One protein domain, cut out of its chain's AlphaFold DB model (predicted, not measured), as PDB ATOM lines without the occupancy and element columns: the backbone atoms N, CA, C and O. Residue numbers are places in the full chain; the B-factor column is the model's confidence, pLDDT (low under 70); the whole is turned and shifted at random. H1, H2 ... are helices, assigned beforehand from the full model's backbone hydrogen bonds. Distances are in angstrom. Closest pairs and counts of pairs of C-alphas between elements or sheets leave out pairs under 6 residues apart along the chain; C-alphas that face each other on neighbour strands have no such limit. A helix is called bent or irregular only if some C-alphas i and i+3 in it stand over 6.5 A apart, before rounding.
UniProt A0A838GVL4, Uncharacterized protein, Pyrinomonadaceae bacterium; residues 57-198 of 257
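What this domain is: This is residues 57 to 198 of the 257 residues of an uncharacterized protein of Pyrinomonadaceae bacterium (UniProt A0A838GVL4). A long bent helix, H6, runs over a small helical body: its first arm, H6a, crosses H1 and part of H3, and its second, H6b, passes H4 and sticks out with residues 190 to 198. The body is an up-and-down bundle of H1, H2 and H3, each running against the one before, with H4 folded back on H3; H5 lies off to the side, near H6a. The printed part has 142 residues with six named helices, H1 to H6 in chain order, and no named strand: all helix. It is compact, radius of gyration of the C-alphas 15.9 A, yet elongated, spanning 56 by 37 by 27 A.

How they stand to each other: Look first at H6, residues 161 to 198, one helix by its hydrogen bonds but bent, C-alphas 176 and 179 being 7.6 A apart; its arms H6a, residues 161 to 176, and H6b, residues 179 to 198, stand at a steep tilt of 62 degrees. H6a touches H1, residues 57 to 69, at a steep tilt of 64 degrees; the closest C-alphas, of Ile 62 and Ala 166, are 5.3 A apart. The hub is H3, residues 99 to 112; it forms hairpins with H2, residues 77 to 93, closest C-alphas Gly 87 and Leu 105 at 6.0 A, and with H4, residues 115 to 126, closest Ala 106 and Thr 118 at 4.5 A. H4 touches H6b, closest C-alphas Asp 115 and Ser 185 at 5.3 A. H5, residues 141 to 155, is close to H6a but not clearly touching, closest C-alphas Leu 153 and Met 164 at 7.2 A. In H1 to H5 and both arms, every O i to N i+4 pair is within hydrogen-bond range.

Where its parts are: Find C-alpha 57 at (-2.383, 34.141, -54.443), where H1 begins. H2 runs 24.4 A, H6a 22.7 A, and H6b 28.9 A to C-alpha 198 at (-17.073, 41.357, -14.528).

The domain as a whole: The printed part has no cut; the H4 to H5 link, residues 127 to 140, is long. Residues 71 to 72 have pLDDT under 70.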
ATOM      1  N   ILE A  57      -1.025  33.691 -54.795       93.88
ATOM      2  CA  ILE A  57      -2.383  34.141 -54.443       93.88
ATOM      3  C   ILE A  57      -3.399  33.025 -54.694       93.88
ATOM      4  O   ILE A  57      -4.201  32.692 -53.824       93.88
ATOM      5  N   PHE A  58      -3.343  32.401 -55.872       94.19
ATOM      6  CA  PHE A  58      -4.253  31.307 -56.213       94.19
ATOM      7  C   PHE A  58      -4.036  30.072 -55.342       94.19
ATOM      8  O   PHE A  58      -4.998  29.444 -54.896       94.19
ATOM      9  N   ARG A  59      -2.778  29.765 -55.023       95.19
ATOM     10  CA  ARG A  59      -2.448  28.714 -54.064       95.19
ATOM     11  C   ARG A  59      -3.005  29.019 -52.675       95.19
ATOM     12  O   ARG A  59      -3.563  28.123 -52.048       95.19
ATOM     13  N   PHE A  60      -2.892  30.264 -52.213       96.44
ATOM     14  CA  PHE A  60      -3.498  30.696 -50.958       96.44
ATOM     15  C   PHE A  60      -5.018  30.489 -50.966       96.44
ATOM     16  O   PHE A  60      -5.554  29.991 -49.984       96.44
ATOM     17  N   TYR A  61      -5.716  30.773 -52.071       96.00
ATOM     18  CA  TYR A  61      -7.156  30.503 -52.162       96.00
ATOM     19  C   TYR A  61      -7.499  29.022 -52.049       96.00
ATOM     20  O   TYR A  61      -8.465  28.680 -51.371       96.00
ATOM     21  N   ILE A  62      -6.719  28.139 -52.674       95.62
ATOM     22  CA  ILE A  62      -6.923  26.693 -52.541       95.62
ATOM     23  C   ILE A  62      -6.751  26.284 -51.075       95.62
ATOM     24  O   ILE A  62      -7.683  25.726 -50.497       95.62
ATOM     25  N   GLU A  63      -5.617  26.644 -50.464       95.44
ATOM     26  CA  GLU A  63      -5.290  26.328 -49.066       95.44
ATOM     27  C   GLU A  63      -6.349  26.885 -48.091       95.44
ATOM     28  O   GLU A  63      -6.821  26.178 -47.200       95.44
ATOM     29  N   ALA A  64      -6.788  28.131 -48.287       95.62
ATOM     30  CA  ALA A  64      -7.830  28.756 -47.478       95.62
ATOM     31  C   ALA A  64      -9.190  28.071 -47.665       95.62
ATOM     32  O   ALA A  64      -9.895  27.819 -46.689       95.62
ATOM     33  N   SER A  65      -9.565  27.742 -48.905       95.06
ATOM     34  CA  SER A  65     -10.839  27.076 -49.191       95.06
ATOM     35  C   SER A  65     -10.909  25.663 -48.608       95.06
ATOM     36  O   SER A  65     -11.977  25.259 -48.154       95.06
ATOM     37  N   GLU A  66      -9.788  24.935 -48.573       93.19
ATOM     38  CA  GLU A  66      -9.703  23.597 -47.981       93.19
ATOM     39  C   GLU A  66      -9.950  23.669 -46.470       93.19
ATOM     40  O   GLU A  66     -10.818  22.971 -45.943       93.19
ATOM     41  N   ILE A  67      -9.268  24.598 -45.790       92.56
ATOM     42  CA  ILE A  67      -9.442  24.821 -44.353       92.56
ATOM     43  C   ILE A  67     -10.873  25.247 -44.040       92.56
ATOM     44  O   ILE A  67     -11.476  24.717 -43.114       92.56
ATOM     45  N   LEU A  68     -11.430  26.199 -44.790       90.88
ATOM     46  CA  LEU A  68     -12.740  26.781 -44.493       90.88
ATOM     47  C   LEU A  68     -13.920  25.869 -44.848       90.88
ATOM     48  O   LEU A  68     -15.006  26.085 -44.315       90.88
ATOM     49  N   ARG A  69     -13.742  24.883 -45.736       87.12
ATOM     50  CA  ARG A  69     -14.814  23.959 -46.136       87.12
ATOM     51  C   ARG A  69     -14.946  22.767 -45.193       87.12
ATOM     52  O   ARG A  69     -16.066  22.369 -44.888       87.12
ATOM     53  N   ASP A  70     -13.830  22.209 -44.737       78.69
ATOM     54  CA  ASP A  70     -13.855  20.996 -43.920       78.69
ATOM     55  C   ASP A  70     -13.984  21.363 -42.433       78.69
ATOM     56  O   ASP A  70     -12.996  21.503 -41.708       78.69
ATOM     57  N   GLU A  71     -15.220  21.559 -41.966       66.19
ATOM     58  CA  GLU A  71     -15.534  21.736 -40.536       66.19
ATOM     59  C   GLU A  71     -15.371  20.429 -39.740       66.19
ATOM     60  O   GLU A  71     -14.975  20.459 -38.576       66.19
ATOM     61  N   GLU A  72     -15.585  19.275 -40.380       63.75
ATOM     62  CA  GLU A  72     -15.468  17.950 -39.750       63.75
ATOM     63  C   GLU A  72     -14.011  17.524 -39.513       63.75
ATOM     64  O   GLU A  72     -13.702  16.790 -38.567       63.75
ATOM     65  N   ARG A  73     -13.081  18.008 -40.346       78.88
ATOM     66  CA  ARG A  73     -11.652  17.751 -40.174       78.88
ATOM     67  C   ARG A  73     -11.109  18.664 -39.078       78.88
ATOM     68  O   ARG A  73     -11.135  19.890 -39.188       78.88
ATOM     69  N   ARG A  74     -10.545  18.069 -38.024       78.81
ATOM     70  CA  ARG A  74      -9.777  18.813 -37.017       78.81
ATOM     71  C   ARG A  74      -8.445  19.246 -37.622       78.81
ATOM     72  O   ARG A  74      -7.478  18.490 -37.608       78.81
ATOM     73  N   TRP A  75      -8.422  20.451 -38.172       86.12
ATOM     74  CA  TRP A  75      -7.194  21.109 -38.606       86.12
ATOM     75  C   TRP A  75      -6.312  21.416 -37.406       86.12
ATOM     76  O   TRP A  75      -6.790  21.867 -36.361       86.12
ATOM     77  N   TYR A  76      -5.012  21.197 -37.557       87.81
ATOM     78  CA  TYR A  76      -4.074  21.568 -36.514       87.81
ATOM     79  C   TYR A  76      -3.830  23.080 -36.547       87.81
ATOM     80  O   TYR A  76      -3.717  23.686 -37.614       87.81
ATOM     81  N   GLY A  77      -3.660  23.702 -35.377       88.62
ATOM     82  CA  GLY A  77      -3.428  25.150 -35.286       88.62
ATOM     83  C   GLY A  77      -2.217  25.635 -36.097       88.62
ATOM     84  O   GLY A  77      -2.232  26.745 -36.623       88.62
ATOM     85  N   TYR A  78      -1.193  24.791 -36.279       92.50
ATOM     86  CA  TYR A  78      -0.029  25.129 -37.104       92.50
ATOM     87  C   TYR A  78      -0.353  25.201 -38.607       92.50
ATOM     88  O   TYR A  78       0.292  25.972 -39.319       92.50
ATOM     89  N   GLU A  79      -1.320  24.417 -39.095       92.50
ATOM     90  CA  GLU A  79      -1.744  24.420 -40.501       92.50
ATOM     91  C   GLU A  79      -2.464  25.732 -40.804       92.50
ATOM     92  O   GLU A  79      -2.087  26.446 -41.732       92.50
ATOM     93  N   ILE A  80      -3.402  26.113 -39.933       92.94
ATOM     94  CA  ILE A  80      -4.122  27.387 -40.022       92.94
ATOM     95  C   ILE A  80      -3.132  28.557 -39.940       92.94
ATOM     96  O   ILE A  80      -3.111  29.412 -40.824       92.94
ATOM     97  N   ALA A  81      -2.222  28.553 -38.961       94.69
ATOM     98  CA  ALA A  81      -1.207  29.598 -38.813       94.69
ATOM     99  C   ALA A  81      -0.218  29.662 -39.994       94.69
ATOM    100  O   ALA A  81       0.350  30.715 -40.291       94.69
ATOM    101  N   ARG A  82       0.045  28.544 -40.681       95.75
ATOM    102  CA  ARG A  82       0.869  28.533 -41.898       95.75
ATOM    103  C   ARG A  82       0.155  29.236 -43.050       95.75
ATOM    104  O   ARG A  82       0.805  30.019 -43.741       95.75
ATOM    105  N   VAL A  83      -1.135  28.969 -43.241       95.94
ATOM    106  CA  VAL A  83      -1.930  29.584 -44.316       95.94
ATOM    107  C   VAL A  83      -2.197  31.063 -44.024       95.94
ATOM    108  O   VAL A  83      -2.055  31.883 -44.926       95.94
ATOM    109  N   ILE A  84      -2.439  31.438 -42.763       96.31
ATOM    110  CA  ILE A  84      -2.519  32.848 -42.343       96.31
ATOM    111  C   ILE A  84      -1.228  33.594 -42.709       96.31
ATOM    112  O   ILE A  84      -1.274  34.563 -43.460       96.31
ATOM    113  N   ARG A  85      -0.053  33.080 -42.312       96.44
ATOM    114  CA  ARG A  85       1.249  33.684 -42.670       96.44
ATOM    115  C   ARG A  85       1.520  33.730 -44.176       96.44
ATOM    116  O   ARG A  85       2.388  34.475 -44.633       96.44
ATOM    117  N   HIS A  86       0.878  32.867 -44.960       95.31
ATOM    118  CA  HIS A  86       0.943  32.931 -46.417       95.31
ATOM    119  C   HIS A  86       0.110  34.116 -46.931       95.31
ATOM    120  O   HIS A  86       0.647  34.942 -47.667       95.31
ATOM    121  N   GLY A  87      -1.135  34.254 -46.470       93.69
ATOM    122  CA  GLY A  87      -2.008  35.382 -46.804       93.69
ATOM    123  C   GLY A  87      -1.467  36.741 -46.344       93.69
ATOM    124  O   GLY A  87      -1.499  37.703 -47.105       93.69
ATOM    125  N   GLU A  88      -0.879  36.822 -45.149       94.50
ATOM    126  CA  GLU A  88      -0.249  38.051 -44.642       94.50
ATOM    127  C   GLU A  88       0.937  38.494 -45.506       94.50
ATOM    128  O   GLU A  88       1.079  39.679 -45.797       94.50
ATOM    129  N   ARG A  89       1.768  37.550 -45.973       93.62
ATOM    130  CA  ARG A  89       2.871  37.863 -46.897       93.62
ATOM    131  C   ARG A  89       2.368  38.393 -48.233       93.62
ATOM    132  O   ARG A  89       2.991  39.286 -48.794       93.62
ATOM    133  N   ILE A  90       1.246  37.873 -48.734       92.12
ATOM    134  CA  ILE A  90       0.602  38.416 -49.937       92.12
ATOM    135  C   ILE A  90       0.175  39.867 -49.684       92.12
ATOM    136  O   ILE A  90       0.464  40.728 -50.508       92.12
ATOM    137  N   LEU A  91      -0.436  40.150 -48.530       90.56
ATOM    138  CA  LEU A  91      -0.873  41.498 -48.157       90.56
ATOM    139  C   LEU A  91       0.285  42.491 -47.974       90.56
ATOM    140  O   LEU A  91       0.123  43.672 -48.244       90.56
ATOM    141  N   GLN A  92       1.442  42.024 -47.498       90.38
ATOM    142  CA  GLN A  92       2.645  42.850 -47.333       90.38
ATOM    143  C   GLN A  92       3.333  43.152 -48.664       90.38
ATOM    144  O   GLN A  92       3.891  44.231 -48.838       90.38
ATOM    145  N   ASN A  93       3.316  42.187 -49.583       87.12
ATOM    146  CA  ASN A  93       3.953  42.338 -50.883       87.12
ATOM    147  C   ASN A  93       3.090  43.142 -51.854       87.12
ATOM    148  O   ASN A  93       3.643  43.737 -52.769       87.12
ATOM    149  N   MET A  94       1.767  43.136 -51.662       83.81
ATOM    150  CA  MET A  94       0.822  43.728 -52.594       83.81
ATOM    151  C   MET A  94       0.214  45.011 -52.041       83.81
ATOM    152  O   MET A  94      -0.524  44.973 -51.059       83.81
ATOM    153  N   ASN A  95       0.482  46.142 -52.700       81.25
ATOM    154  CA  ASN A  95      -0.034  47.439 -52.245       81.25
ATOM    155  C   ASN A  95      -1.573  47.480 -52.285       81.25
ATOM    156  O   ASN A  95      -2.216  47.952 -51.349       81.25
ATOM    157  N   ASP A  96      -2.158  46.887 -53.332       82.94
ATOM    158  CA  ASP A  96      -3.605  46.859 -53.553       82.94
ATOM    159  C   ASP A  96      -4.142  45.423 -53.544       82.94
ATOM    160  O   ASP A  96      -4.550  44.887 -54.578       82.94
ATOM    161  N   ALA A  97      -4.133  44.772 -52.383       86.50
ATOM    162  CA  ALA A  97      -4.592  43.389 -52.273       86.50
ATOM    163  C   ALA A  97      -6.053  43.203 -52.757       86.50
ATOM    164  O   ALA A  97      -6.907  44.055 -52.484       86.50
ATOM    165  N   PRO A  98      -6.385  42.082 -53.434       89.56
ATOM    166  CA  PRO A  98      -7.752  41.794 -53.847       89.56
ATOM    167  C   PRO A  98      -8.670  41.606 -52.628       89.56
ATOM    168  O   PRO A  98      -8.261  40.983 -51.641       89.56
ATOM    169  N   PRO A  99      -9.941  42.030 -52.697       91.12
ATOM    170  CA  PRO A  99     -10.883  41.892 -51.582       91.12
ATOM    171  C   PRO A  99     -11.149  40.430 -51.205       91.12
ATOM    172  O   PRO A  99     -11.399  40.115 -50.042       91.12
ATOM    173  N   LEU A 100     -11.027  39.507 -52.162       93.56
ATOM    174  CA  LEU A 100     -11.123  38.075 -51.891       93.56
ATOM    175  C   LEU A 100      -9.991  37.575 -50.973       93.56
ATOM    176  O   LEU A 100     -10.238  36.711 -50.131       93.56
ATOM    177  N   VAL A 101      -8.778  38.142 -51.075       94.56
ATOM    178  CA  VAL A 101      -7.666  37.842 -50.154       94.56
ATOM    179  C   VAL A 101      -7.997  38.338 -48.752       94.56
ATOM    180  O   VAL A 101      -7.844  37.578 -47.798       94.56
ATOM    181  N   LEU A 102      -8.495  39.575 -48.628       94.31
ATOM    182  CA  LEU A 102      -8.898  40.152 -47.341       94.31
ATOM    183  C   LEU A 102      -9.970  39.297 -46.657       94.31
ATOM    184  O   LEU A 102      -9.831  38.965 -45.482       94.31
ATOM    185  N   PHE A 103     -10.996  38.886 -47.407       95.69
ATOM    186  CA  PHE A 103     -12.047  38.010 -46.897       95.69
ATOM    187  C   PHE A 103     -11.504  36.656 -46.435       95.69
ATOM    188  O   PHE A 103     -11.783  36.228 -45.316       95.69
ATOM    189  N   ALA A 104     -10.734  35.972 -47.287       96.31
ATOM    190  CA  ALA A 104     -10.203  34.652 -46.968       96.31
ATOM    191  C   ALA A 104      -9.275  34.700 -45.745       96.31
ATOM    192  O   ALA A 104      -9.361  33.835 -44.876       96.31
ATOM    193  N   LEU A 105      -8.436  35.735 -45.640       96.38
ATOM    194  CA  LEU A 105      -7.565  35.940 -44.489       96.38
ATOM    195  C   LEU A 105      -8.380  36.193 -43.214       96.38
ATOM    196  O   LEU A 105      -8.138  35.541 -42.201       96.38
ATOM    197  N   ALA A 106      -9.391  37.063 -43.272       95.69
ATOM    198  CA  ALA A 106     -10.265  37.326 -42.131       95.69
ATOM    199  C   ALA A 106     -11.003  36.064 -41.658       95.69
ATOM    200  O   ALA A 106     -11.050  35.782 -40.465       95.69
ATOM    201  N   ALA A 107     -11.518  35.258 -42.590       95.12
ATOM    202  CA  ALA A 107     -12.177  33.994 -42.273       95.12
ATOM    203  C   ALA A 107     -11.233  32.997 -41.577       95.12
ATOM    204  O   ALA A 107     -11.646  32.273 -40.668       95.12
ATOM    205  N   LEU A 108      -9.956  32.971 -41.969       95.31
ATOM    206  CA  LEU A 108      -8.940  32.147 -41.313       95.31
ATOM    207  C   LEU A 108      -8.609  32.651 -39.903       95.31
ATOM    208  O   LEU A 108      -8.487  31.826 -38.998       95.31
ATOM    209  N   HIS A 109      -8.510  33.969 -39.689       94.94
ATOM    210  CA  HIS A 109      -8.334  34.540 -38.345       94.94
ATOM    211  C   HIS A 109      -9.525  34.226 -37.438       94.94
ATOM    212  O   HIS A 109      -9.319  33.803 -36.301       94.94
ATOM    213  N   GLN A 110     -10.755  34.312 -37.951       93.69
ATOM    214  CA  GLN A 110     -11.946  33.953 -37.182       93.69
ATOM    215  C   GLN A 110     -11.911  32.479 -36.770       93.69
ATOM    216  O   GLN A 110     -12.233  32.134 -35.633       93.69
ATOM    217  N   ARG A 111     -11.457  31.595 -37.669       91.19
ATOM    218  CA  ARG A 111     -11.275  30.170 -37.361       91.19
ATOM    219  C   ARG A 111     -10.133  29.910 -36.375       91.19
ATOM    220  O   ARG A 111     -10.188  28.933 -35.635       91.19
ATOM    221  N   ALA A 112      -9.116  30.768 -36.348       92.06
ATOM    222  CA  ALA A 112      -8.039  30.726 -35.362       92.06
ATOM    223  C   ALA A 112      -8.435  31.321 -33.993       92.06
ATOM    224  O   ALA A 112      -7.680  31.161 -33.035       92.06
ATOM    225  N   GLY A 113      -9.599  31.975 -33.889       89.88
ATOM    226  CA  GLY A 113     -10.063  32.661 -32.679       89.88
ATOM    227  C   GLY A 113      -9.489  34.069 -32.492       89.88
ATOM    228  O   GLY A 113      -9.556  34.615 -31.396       89.88
ATOM    229  N   ASP A 114      -8.905  34.659 -33.539       93.00
ATOM    230  CA  ASP A 114      -8.418  36.040 -33.530       93.00
ATOM    231  C   ASP A 114      -9.497  36.984 -34.084       93.00
ATOM    232  O   ASP A 114      -9.483  37.410 -35.247       93.00
ATOM    233  N   ASP A 115     -10.483  37.287 -33.238       93.00
ATOM    234  CA  ASP A 115     -11.619  38.133 -33.612       93.00
ATOM    235  C   ASP A 115     -11.195  39.596 -33.869       93.00
ATOM    236  O   ASP A 115     -11.844  40.303 -34.644       93.00
ATOM    237  N   ALA A 116     -10.071  40.048 -33.294       93.00
ATOM    238  CA  ALA A 116      -9.560  41.410 -33.459       93.00
ATOM    239  C   ALA A 116      -9.051  41.666 -34.885       93.00
ATOM    240  O   ALA A 116      -9.453  42.645 -35.525       93.00
ATOM    241  N   GLN A 117      -8.206  40.774 -35.418       93.38
ATOM    242  CA  GLN A 117      -7.755  40.880 -36.812       93.38
ATOM    243  C   GLN A 117      -8.905  40.652 -37.792       93.38
ATOM    244  O   GLN A 117      -8.998  41.346 -38.806       93.38
ATOM    245  N   THR A 118      -9.820  39.739 -37.458       93.62
ATOM    246  CA  THR A 118     -11.035  39.488 -38.242       93.62
ATOM    247  C   THR A 118     -11.857  40.765 -38.407       93.62
ATOM    248  O   THR A 118     -12.149  41.158 -39.537       93.62
ATOM    249  N   CYS A 119     -12.157  41.461 -37.305       94.12
ATOM    250  CA  CYS A 119     -12.872  42.737 -37.330       94.12
ATOM    251  C   CYS A 119     -12.166  43.768 -38.207       94.12
ATOM    252  O   CYS A 119     -12.809  44.414 -39.028       94.12
ATOM    253  N   LYS A 120     -10.847  43.921 -38.052       94.44
ATOM    254  CA  LYS A 120     -10.062  44.906 -38.806       94.44
ATOM    255  C   LYS A 120     -10.111  44.646 -40.314       94.44
ATOM    256  O   LYS A 120     -10.327  45.574 -41.091       94.44
ATOM    257  N   LEU A 121      -9.908  43.396 -40.725       94.00
ATOM    258  CA  LEU A 121      -9.891  43.008 -42.135       94.00
ATOM    259  C   LEU A 121     -11.289  43.064 -42.761       94.00
ATOM    260  O   LEU A 121     -11.426  43.552 -43.881       94.00
ATOM    261  N   LEU A 122     -12.328  42.612 -42.049       94.06
ATOM    262  CA  LEU A 122     -13.703  42.682 -42.548       94.06
ATOM    263  C   LEU A 122     -14.241  44.111 -42.566       94.06
ATOM    264  O   LEU A 122     -14.956  44.453 -43.499       94.06
ATOM    265  N   ALA A 123     -13.895  44.950 -41.586       93.12
ATOM    266  CA  ALA A 123     -14.267  46.364 -41.596       93.12
ATOM    267  C   ALA A 123     -13.672  47.058 -42.822       93.12
ATOM    268  O   ALA A 123     -14.403  47.687 -43.577       93.12
ATOM    269  N   LYS A 124     -12.382  46.826 -43.106       91.56
ATOM    270  CA  LYS A 124     -11.760  47.306 -44.346       91.56
ATOM    271  C   LYS A 124     -12.453  46.759 -45.599       91.56
ATOM    272  O   LYS A 124     -12.540  47.445 -46.597       91.56
ATOM    273  N   LEU A 125     -12.942  45.524 -45.582       91.69
ATOM    274  CA  LEU A 125     -13.604  44.942 -46.750       91.69
ATOM    275  C   LEU A 125     -15.028  45.477 -46.986       91.69
ATOM    276  O   LEU A 125     -15.444  45.595 -48.133       91.69
ATOM    277  N   VAL A 126     -15.798  45.689 -45.917       91.00
ATOM    278  CA  VAL A 126     -17.245  45.964 -45.982       91.00
ATOM    279  C   VAL A 126     -17.552  47.456 -45.881       91.00
ATOM    280  O   VAL A 126     -18.518  47.910 -46.485       91.00
ATOM    281  N   GLU A 127     -16.772  48.203 -45.101       89.12
ATOM    282  CA  GLU A 127     -17.052  49.607 -44.775       89.12
ATOM    283  C   GLU A 127     -16.223  50.589 -45.617       89.12
ATOM    284  O   GLU A 127     -16.591  51.755 -45.711       89.12
ATOM    285  N   ASP A 128     -15.125  50.137 -46.232       87.00
ATOM    286  CA  ASP A 128     -14.250  50.977 -47.055       87.00
ATOM    287  C   ASP A 128     -14.654  50.922 -48.538       87.00
ATOM    288  O   ASP A 128     -14.530  49.882 -49.195       87.00
ATOM    289  N   GLU A 129     -15.098  52.055 -49.083       77.19
ATOM    290  CA  GLU A 129     -15.460  52.186 -50.500       77.19
ATOM    291  C   GLU A 129     -14.246  52.016 -51.429       77.19
ATOM    292  O   GLU A 129     -14.398  51.537 -52.554       77.19
ATOM    293  N   GLU A 130     -13.022  52.311 -50.966       74.12
ATOM    294  CA  GLU A 130     -11.804  52.139 -51.774       74.12
ATOM    295  C   GLU A 130     -11.484  50.664 -52.045       74.12
ATOM    296  O   GLU A 130     -10.759  50.333 -52.993       74.12
ATOM    297  N   THR A 131     -12.016  49.762 -51.218       76.50
ATOM    298  CA  THR A 131     -11.845  48.313 -51.364       76.50
ATOM    299  C   THR A 131     -12.832  47.716 -52.376       76.50
ATOM    300  O   THR A 131     -12.627  46.586 -52.833       76.50
ATOM    301  N   ASP A 132     -13.851  48.472 -52.797       76.69
ATOM    302  CA  ASP A 132     -14.779  48.031 -53.832       76.69
ATOM    303  C   ASP A 132     -14.120  48.036 -55.222       76.69
ATOM    304  O   ASP A 132     -13.591  49.035 -55.715       76.69
ATOM    305  N   GLU A 133     -14.181  46.883 -55.887       72.50
ATOM    306  CA  GLU A 133     -13.571  46.654 -57.199       72.50
ATOM    307  C   GLU A 133     -14.196  47.548 -58.281       72.50
ATOM    308  O   GLU A 133     -13.546  47.845 -59.284       72.50
ATOM    309  N   SER A 134     -15.450  47.973 -58.087       76.62
ATOM    310  CA  SER A 134     -16.207  48.740 -59.080       76.62
ATOM    311  C   SER A 134     -15.783  50.212 -59.186       76.62
ATOM    312  O   SER A 134     -15.911  50.809 -60.256       76.62
ATOM    313  N   HIS A 135     -15.201  50.770 -58.119       73.00
ATOM    314  CA  HIS A 135     -14.813  52.181 -58.025       73.00
ATOM    315  C   HIS A 135     -13.326  52.426 -58.337       73.00
ATOM    316  O   HIS A 135     -12.857  53.565 -58.317       73.00
ATOM    317  N   ARG A 136     -12.564  51.370 -58.660       75.44
ATOM    318  CA  ARG A 136     -11.112  51.452 -58.854       75.44
ATOM    319  C   ARG A 136     -10.731  51.623 -60.326       75.44
ATOM    320  O   ARG A 136     -10.726  50.666 -61.099       75.44
ATOM    321  N   PHE A 137     -10.345  52.844 -60.697       78.06
ATOM    322  CA  PHE A 137      -9.956  53.188 -62.074       78.06
ATOM    323  C   PHE A 137      -8.442  53.121 -62.336       78.06
ATOM    324  O   PHE A 137      -8.050  52.798 -63.458       78.06
ATOM    325  N   ASP A 138      -7.612  53.313 -61.305       81.31
ATOM    326  CA  ASP A 138      -6.145  53.274 -61.394       81.31
ATOM    327  C   ASP A 138      -5.564  52.133 -60.533       81.31
ATOM    328  O   ASP A 138      -5.117  52.360 -59.409       81.31
ATOM    329  N   PRO A 139      -5.600  50.873 -61.009       82.56
ATOM    330  CA  PRO A 139      -5.086  49.740 -60.245       82.56
ATOM    331  C   PRO A 139      -3.552  49.684 -60.266       82.56
ATOM    332  O   PRO A 139      -2.926  49.922 -61.304       82.56
ATOM    333  N   SER A 140      -2.937  49.237 -59.166       86.19
ATOM    334  CA  SER A 140      -1.530  48.822 -59.181       86.19
ATOM    335  C   SER A 140      -1.243  47.752 -60.241       86.19
ATOM    336  O   SER A 140      -2.104  46.971 -60.669       86.19
ATOM    337  N   ILE A 141       0.024  47.685 -60.654       85.81
ATOM    338  CA  ILE A 141       0.508  46.734 -61.663       85.81
ATOM    339  C   ILE A 141       0.230  45.285 -61.232       85.81
ATOM    340  O   ILE A 141      -0.139  44.446 -62.055       85.81
ATOM    341  N   GLU A 142       0.370  44.988 -59.944       86.06
ATOM    342  CA  GLU A 142       0.131  43.661 -59.371       86.06
ATOM    343  C   GLU A 142      -1.339  43.263 -59.477       86.06
ATOM    344  O   GLU A 142      -1.653  42.169 -59.953       86.06
ATOM    345  N   LEU A 143      -2.248  44.182 -59.141       87.00
ATOM    346  CA  LEU A 143      -3.681  43.959 -59.280       87.00
ATOM    347  C   LEU A 143      -4.076  43.763 -60.746       87.00
ATOM    348  O   LEU A 143      -4.842  42.855 -61.067       87.00
ATOM    349  N   HIS A 144      -3.498  44.543 -61.660       88.38
ATOM    350  CA  HIS A 144      -3.736  44.373 -63.092       88.38
ATOM    351  C   HIS A 144      -3.338  42.975 -63.591       88.38
ATOM    352  O   HIS A 144      -4.046  42.357 -64.398       88.38
ATOM    353  N   ARG A 145      -2.212  42.453 -63.098       87.81
ATOM    354  CA  ARG A 145      -1.730  41.114 -63.451       87.81
ATOM    355  C   ARG A 145      -2.594  40.021 -62.845       87.81
ATOM    356  O   ARG A 145      -2.971  39.102 -63.569       87.81
ATOM    357  N   TYR A 146      -2.956  40.151 -61.570       90.06
ATOM    358  CA  TYR A 146      -3.902  39.254 -60.909       90.06
ATOM    359  C   TYR A 146      -5.214  39.160 -61.697       90.06
ATOM    360  O   TYR A 146      -5.636  38.064 -62.051       90.06
ATOM    361  N   VAL A 147      -5.810  40.298 -62.066       90.62
ATOM    362  CA  VAL A 147      -7.059  40.336 -62.843       90.62
ATOM    363  C   VAL A 147      -6.874  39.729 -64.237       90.62
ATOM    364  O   VAL A 147      -7.758  39.034 -64.733       90.62
ATOM    365  N   THR A 148      -5.731  39.955 -64.888       90.88
ATOM    366  CA  THR A 148      -5.431  39.327 -66.185       90.88
ATOM    367  C   THR A 148      -5.352  37.806 -66.072       90.88
ATOM    368  O   THR A 148      -5.949  37.106 -66.890       90.88
ATOM    369  N   ALA A 149      -4.666  37.298 -65.049       90.31
ATOM    370  CA  ALA A 149      -4.567  35.867 -64.791       90.31
ATOM    371  C   ALA A 149      -5.927  35.262 -64.409       90.31
ATOM    372  O   ALA A 149      -6.295  34.208 -64.922       90.31
ATOM    373  N   LEU A 150      -6.718  35.971 -63.598       91.31
ATOM    374  CA  LEU A 150      -8.078  35.578 -63.237       91.31
ATOM    375  C   LEU A 150      -8.975  35.461 -64.478       91.31
ATOM    376  O   LEU A 150      -9.635  34.447 -64.665       91.31
ATOM    377  N   ARG A 151      -8.941  36.451 -65.379       91.81
ATOM    378  CA  ARG A 151      -9.696  36.411 -66.644       91.81
ATOM    379  C   ARG A 151      -9.245  35.280 -67.562       91.81
ATOM    380  O   ARG A 151     -10.066  34.731 -68.293       91.81
ATOM    381  N   GLN A 152      -7.955  34.950 -67.570       90.69
ATOM    382  CA  GLN A 152      -7.462  33.802 -68.332       90.69
ATOM    383  C   GLN A 152      -8.038  32.500 -67.769       90.69
ATOM    384  O   GLN A 152      -8.557  31.685 -68.529       90.69
ATOM    385  N   LEU A 153      -8.036  32.350 -66.444       90.06
ATOM    386  CA  LEU A 153      -8.616  31.192 -65.774       90.06
ATOM    387  C   LEU A 153     -10.135  31.080 -66.004       90.06
ATOM    388  O   LEU A 153     -10.658  29.984 -66.192       90.06
ATOM    389  N   GLU A 154     -10.851  32.205 -66.043       90.81
ATOM    390  CA  GLU A 154     -12.286  32.239 -66.357       90.81
ATOM    391  C   GLU A 154     -12.598  31.808 -67.793       90.81
ATOM    392  O   GLU A 154     -13.632  31.181 -68.031       90.81
ATOM    393  N   ARG A 155     -11.716  32.127 -68.749       93.31
ATOM    394  CA  ARG A 155     -11.842  31.683 -70.146       93.31
ATOM    395  C   ARG A 155     -11.589  30.190 -70.291       93.31
ATOM    396  O   ARG A 155     -12.265  29.535 -71.078       93.31
ATOM    397  N   GLU A 156     -10.630  29.659 -69.537       92.62
ATOM    398  CA  GLU A 156     -10.153  28.281 -69.660       92.62
ATOM    399  C   GLU A 156     -10.208  27.542 -68.307       92.62
ATOM    400  O   GLU A 156      -9.185  27.085 -67.793       92.62
ATOM    401  N   PRO A 157     -11.408  27.337 -67.723       87.31
ATOM    402  CA  PRO A 157     -11.551  26.761 -66.382       87.31
ATOM    403  C   PRO A 157     -11.093  25.297 -66.291       87.31
ATOM    404  O   PRO A 157     -10.925  24.770 -65.194       87.31
ATOM    405  N   ALA A 158     -10.910  24.628 -67.433       89.69
ATOM    406  CA  ALA A 158     -10.412  23.260 -67.507       89.69
ATOM    407  C   ALA A 158      -8.910  23.142 -67.186       89.69
ATOM    408  O   ALA A 158      -8.467  22.050 -66.843       89.69
ATOM    409  N   GLN A 159      -8.136  24.231 -67.286       87.81
ATOM    410  CA  GLN A 159      -6.695  24.204 -67.001       87.81
ATOM    411  C   GLN A 159      -6.407  24.086 -65.504       87.81
ATOM    412  O   GLN A 159      -5.566  23.285 -65.106       87.81
ATOM    413  N   GLU A 160      -7.143  24.825 -64.669       90.94
ATOM    414  CA  GLU A 160      -7.017  24.743 -63.210       90.94
ATOM    415  C   GLU A 160      -8.396  24.652 -62.527       90.94
ATOM    416  O   GLU A 160      -8.884  25.610 -61.913       90.94
ATOM    417  N   PRO A 161      -9.058  23.482 -62.593       92.06
ATOM    418  CA  PRO A 161     -10.410  23.319 -62.062       92.06
ATOM    419  C   PRO A 161     -10.472  23.502 -60.539       92.06
ATOM    420  O   PRO A 161     -11.465  24.010 -60.016       92.06
ATOM    421  N   GLN A 162      -9.406  23.125 -59.824       92.94
ATOM    422  CA  GLN A 162      -9.311  23.281 -58.370       92.94
ATOM    423  C   GLN A 162      -9.243  24.757 -57.968       92.94
ATOM    424  O   GLN A 162     -10.013  25.188 -57.108       92.94
ATOM    425  N   THR A 163      -8.397  25.544 -58.640       93.31
ATOM    426  CA  THR A 163      -8.279  26.990 -58.422       93.31
ATOM    427  C   THR A 163      -9.622  27.679 -58.640       93.31
ATOM    428  O   THR A 163     -10.096  28.423 -57.780       93.31
ATOM    429  N   MET A 164     -10.295  27.382 -59.755       93.69
ATOM    430  CA  MET A 164     -11.575  28.015 -60.069       93.69
ATOM    431  C   MET A 164     -12.684  27.620 -59.081       93.69
ATOM    432  O   MET A 164     -13.528  28.446 -58.721       93.69
ATOM    433  N   ALA A 165     -12.695  26.367 -58.615       94.00
ATOM    434  CA  ALA A 165     -13.633  25.914 -57.592       94.00
ATOM    435  C   ALA A 165     -13.411  26.632 -56.249       94.00
ATOM    436  O   ALA A 165     -14.388  27.070 -55.636       94.00
ATOM    437  N   ALA A 166     -12.151  26.793 -55.830       95.00
ATOM    438  CA  ALA A 166     -11.775  27.518 -54.618       95.00
ATOM    439  C   ALA A 166     -12.175  28.999 -54.684       95.00
ATOM    440  O   ALA A 166     -12.817  29.512 -53.770       95.00
ATOM    441  N   ILE A 167     -11.883  29.676 -55.800       94.88
ATOM    442  CA  ILE A 167     -12.267  31.080 -56.001       94.88
ATOM    443  C   ILE A 167     -13.784  31.235 -55.899       94.88
ATOM    444  O   ILE A 167     -14.273  32.068 -55.142       94.88
ATOM    445  N   ARG A 168     -14.557  30.403 -56.609       94.62
ATOM    446  CA  ARG A 168     -16.026  30.492 -56.593       94.62
ATOM    447  C   ARG A 168     -16.619  30.205 -55.215       94.62
ATOM    448  O   ARG A 168     -17.617  30.830 -54.856       94.62
ATOM    449  N   SER A 169     -16.071  29.248 -54.467       94.75
ATOM    450  CA  SER A 169     -16.576  28.917 -53.130       94.75
ATOM    451  C   SER A 169     -16.305  30.049 -52.136       94.75
ATOM    452  O   SER A 169     -17.221  30.451 -51.416       94.75
ATOM    453  N   LEU A 170     -15.097  30.618 -52.159       95.31
ATOM    454  CA  LEU A 170     -14.719  31.766 -51.337       95.31
ATOM    455  C   LEU A 170     -15.508  33.020 -51.717       95.31
ATOM    456  O   LEU A 170     -15.998  33.719 -50.840       95.31
ATOM    457  N   GLU A 171     -15.709  33.274 -53.005       94.88
ATOM    458  CA  GLU A 171     -16.457  34.436 -53.489       94.88
ATOM    459  C   GLU A 171     -17.941  34.362 -53.091       94.88
ATOM    460  O   GLU A 171     -18.538  35.351 -52.662       94.88
ATOM    461  N   ARG A 172     -18.544  33.166 -53.153       95.19
ATOM    462  CA  ARG A 172     -19.896  32.936 -52.616       95.19
ATOM    463  C   ARG A 172     -19.941  33.184 -51.114       95.19
ATOM    464  O   ARG A 172     -20.841  33.873 -50.649       95.19
ATOM    465  N   ALA A 173     -18.970  32.650 -50.377       94.00
ATOM    466  CA  ALA A 173     -18.869  32.844 -48.939       94.00
ATOM    467  C   ALA A 173     -18.703  34.322 -48.563       94.00
ATOM    468  O   ALA A 173     -19.349  34.770 -47.623       94.00
ATOM    469  N   ARG A 174     -17.902  35.080 -49.317       93.88
ATOM    470  CA  ARG A 174     -17.715  36.524 -49.139       93.88
ATOM    471  C   ARG A 174     -19.049  37.249 -49.212       93.88
ATOM    472  O   ARG A 174     -19.420  37.959 -48.287       93.88
ATOM    473  N   ARG A 175     -19.800  37.018 -50.290       92.56
ATOM    474  CA  ARG A 175     -21.077  37.703 -50.545       92.56
ATOM    475  C   ARG A 175     -22.150  37.381 -49.511       92.56
ATOM    476  O   ARG A 175     -22.965  38.243 -49.217       92.56
ATOM    477  N   THR A 176     -22.171  36.159 -48.981       93.69
ATOM    478  CA  THR A 176     -23.215  35.736 -48.036       93.69
ATOM    479  C   THR A 176     -22.842  35.963 -46.577       93.69
ATOM    480  O   THR A 176     -23.725  36.244 -45.772       93.69
ATOM    481  N   ARG A 177     -21.560  35.828 -46.216       93.69
ATOM    482  CA  ARG A 177     -21.121  35.775 -44.815       93.69
ATOM    483  C   ARG A 177     -20.301  36.974 -44.356       93.69
ATOM    484  O   ARG A 177     -20.260  37.185 -43.154       93.69
ATOM    485  N   ALA A 178     -19.689  37.778 -45.232       92.50
ATOM    486  CA  ALA A 178     -18.748  38.821 -44.790       92.50
ATOM    487  C   ALA A 178     -19.358  39.818 -43.785       92.50
ATOM    488  O   ALA A 178     -18.770  40.061 -42.735       92.50
ATOM    489  N   ALA A 179     -20.556  40.341 -44.066       93.38
ATOM    490  CA  ALA A 179     -21.239  41.270 -43.162       93.38
ATOM    491  C   ALA A 179     -21.658  40.602 -41.838       93.38
ATOM    492  O   ALA A 179     -21.485  41.185 -40.771       93.38
ATOM    493  N   LEU A 180     -22.150  39.358 -41.901       94.88
ATOM    494  CA  LEU A 180     -22.554  38.590 -40.717       94.88
ATOM    495  C   LEU A 180     -21.356  38.255 -39.818       94.88
ATOM    496  O   LEU A 180     -21.420  38.428 -38.603       94.88
ATOM    497  N   MET A 181     -20.239  37.833 -40.414       93.69
ATOM    498  CA  MET A 181     -18.989  37.541 -39.706       93.69
ATOM    499  C   MET A 181     -18.422  38.791 -39.025       93.69
ATOM    500  O   MET A 181     -17.870  38.712 -37.929       93.69
ATOM    501  N   LEU A 182     -18.585  39.964 -39.640       94.69
ATOM    502  CA  LEU A 182     -18.183  41.238 -39.050       94.69
ATOM    503  C   LEU A 182     -19.029  41.578 -37.819       94.69
ATOM    504  O   LEU A 182     -18.484  41.970 -36.790       94.69
ATOM    505  N   THR A 183     -20.350  41.406 -37.888       95.25
ATOM    506  CA  THR A 183     -21.212  41.646 -36.722       95.25
ATOM    507  C   THR A 183     -20.935  40.652 -35.597       95.25
ATOM    508  O   THR A 183     -20.810  41.061 -34.447       95.25
ATOM    509  N   GLU A 184     -20.749  39.375 -35.937       94.25
ATOM    510  CA  GLU A 184     -20.461  38.310 -34.975       94.25
ATOM    511  C   GLU A 184     -19.116  38.532 -34.273       94.25
ATOM    512  O   GLU A 184     -19.028  38.455 -33.050       94.25
ATOM    513  N   SER A 185     -18.061  38.859 -35.023       93.06
ATOM    514  CA  SER A 185     -16.741  39.139 -34.440       93.06
ATOM    515  C   SER A 185     -16.764  40.374 -33.533       93.06
ATOM    516  O   SER A 185     -16.167  40.348 -32.456       93.06
ATOM    517  N   ARG A 186     -17.518  41.425 -33.888       94.56
ATOM    518  CA  ARG A 186     -17.718  42.594 -33.010       94.56
ATOM    519  C   ARG A 186     -18.431  42.222 -31.710       94.56
ATOM    520  O   ARG A 186     -18.062  42.723 -30.651       94.56
ATOM    521  N   GLU A 187     -19.435  41.354 -31.776       93.88
ATOM    522  CA  GLU A 187     -20.163  40.875 -30.597       93.88
ATOM    523  C   GLU A 187     -19.286  39.993 -29.694       93.88
ATOM    524  O   GLU A 187     -19.282  40.163 -28.473       93.88
ATOM    525  N   ARG A 188     -18.465  39.112 -30.277       92.38
ATOM    526  CA  ARG A 188     -17.483  38.305 -29.530       92.38
ATOM    527  C   ARG A 188     -16.462  39.166 -28.787       92.38
ATOM    528  O   ARG A 188     -16.182  38.901 -27.624       92.38
ATOM    529  N   ILE A 189     -15.956  40.230 -29.412       91.88
ATOM    530  CA  ILE A 189     -15.039  41.163 -28.738       91.88
ATOM    531  C   ILE A 189     -15.736  41.864 -27.566       91.88
ATOM    532  O   ILE A 189     -15.181  41.895 -26.469       91.88
ATOM    533  N   ARG A 190     -16.956  42.382 -27.771       92.94
ATOM    534  CA  ARG A 190     -17.724  43.064 -26.710       92.94
ATOM    535  C   ARG A 190     -18.018  42.139 -25.533       92.94
ATOM    536  O   ARG A 190     -17.749  42.492 -24.392       92.94
ATOM    537  N   SER A 191     -18.512  40.934 -25.808       91.12
ATOM    538  CA  SER A 191     -18.801  39.944 -24.764       91.12
ATOM    539  C   SER A 191     -17.543  39.517 -23.999       91.12
ATOM    540  O   SER A 191     -17.591  39.366 -22.779       91.12
ATOM    541  N   HIS A 192     -16.400  39.380 -24.676       88.88
ATOM    542  CA  HIS A 192     -15.128  39.094 -24.017       88.88
ATOM    543  C   HIS A 192     -14.670  40.256 -23.112       88.88
ATOM    544  O   HIS A 192     -14.189  40.026 -22.003       88.88
ATOM    545  N   GLU A 193     -14.861  41.505 -23.539       89.00
ATOM    546  CA  GLU A 193     -14.562  42.696 -22.734       89.00
ATOM    547  C   GLU A 193     -15.457  42.793 -21.483       89.00
ATOM    548  O   GLU A 193     -14.960  43.000 -20.372       89.00
ATOM    549  N   GLU A 194     -16.759  42.546 -21.624       87.38
ATOM    550  CA  GLU A 194     -17.715  42.518 -20.508       87.38
ATOM    551  C   GLU A 194     -17.389  41.420 -19.482       87.38
ATOM    552  O   GLU A 194     -17.484  41.636 -18.266       87.38
ATOM    553  N   GLN A 195     -16.952  40.245 -19.946       86.06
ATOM    554  CA  GLN A 195     -16.503  39.159 -19.071       86.06
ATOM    555  C   GLN A 195     -15.246  39.538 -18.283       86.06
ATOM    556  O   GLN A 195     -15.171  39.249 -17.086       86.06
ATOM    557  N   LEU A 196     -14.281  40.211 -18.915       84.75
ATOM    558  CA  LEU A 196     -13.071  40.685 -18.239       84.75
ATOM    559  C   LEU A 196     -13.396  41.728 -17.163       84.75
ATOM    560  O   LEU A 196     -12.887  41.628 -16.045       84.75
ATOM    561  N   LEU A 197     -14.283  42.681 -17.457       83.69
ATOM    562  CA  LEU A 197     -14.731  43.694 -16.494       83.69
ATOM    563  C   LEU A 197     -15.479  43.067 -15.309       83.69
ATOM    564  O   LEU A 197     -15.244  43.430 -14.153       83.69
ATOM    565  N   THR A 198     -16.333  42.077 -15.574       81.44
ATOM    566  CA  THR A 198     -17.073  41.357 -14.528       81.44
ATOM    567  C   THR A 198     -16.131  40.541 -13.640       81.44
ATOM    568  O   THR A 198     -16.252  40.593 -12.417       81.44
TER     569      THR A 198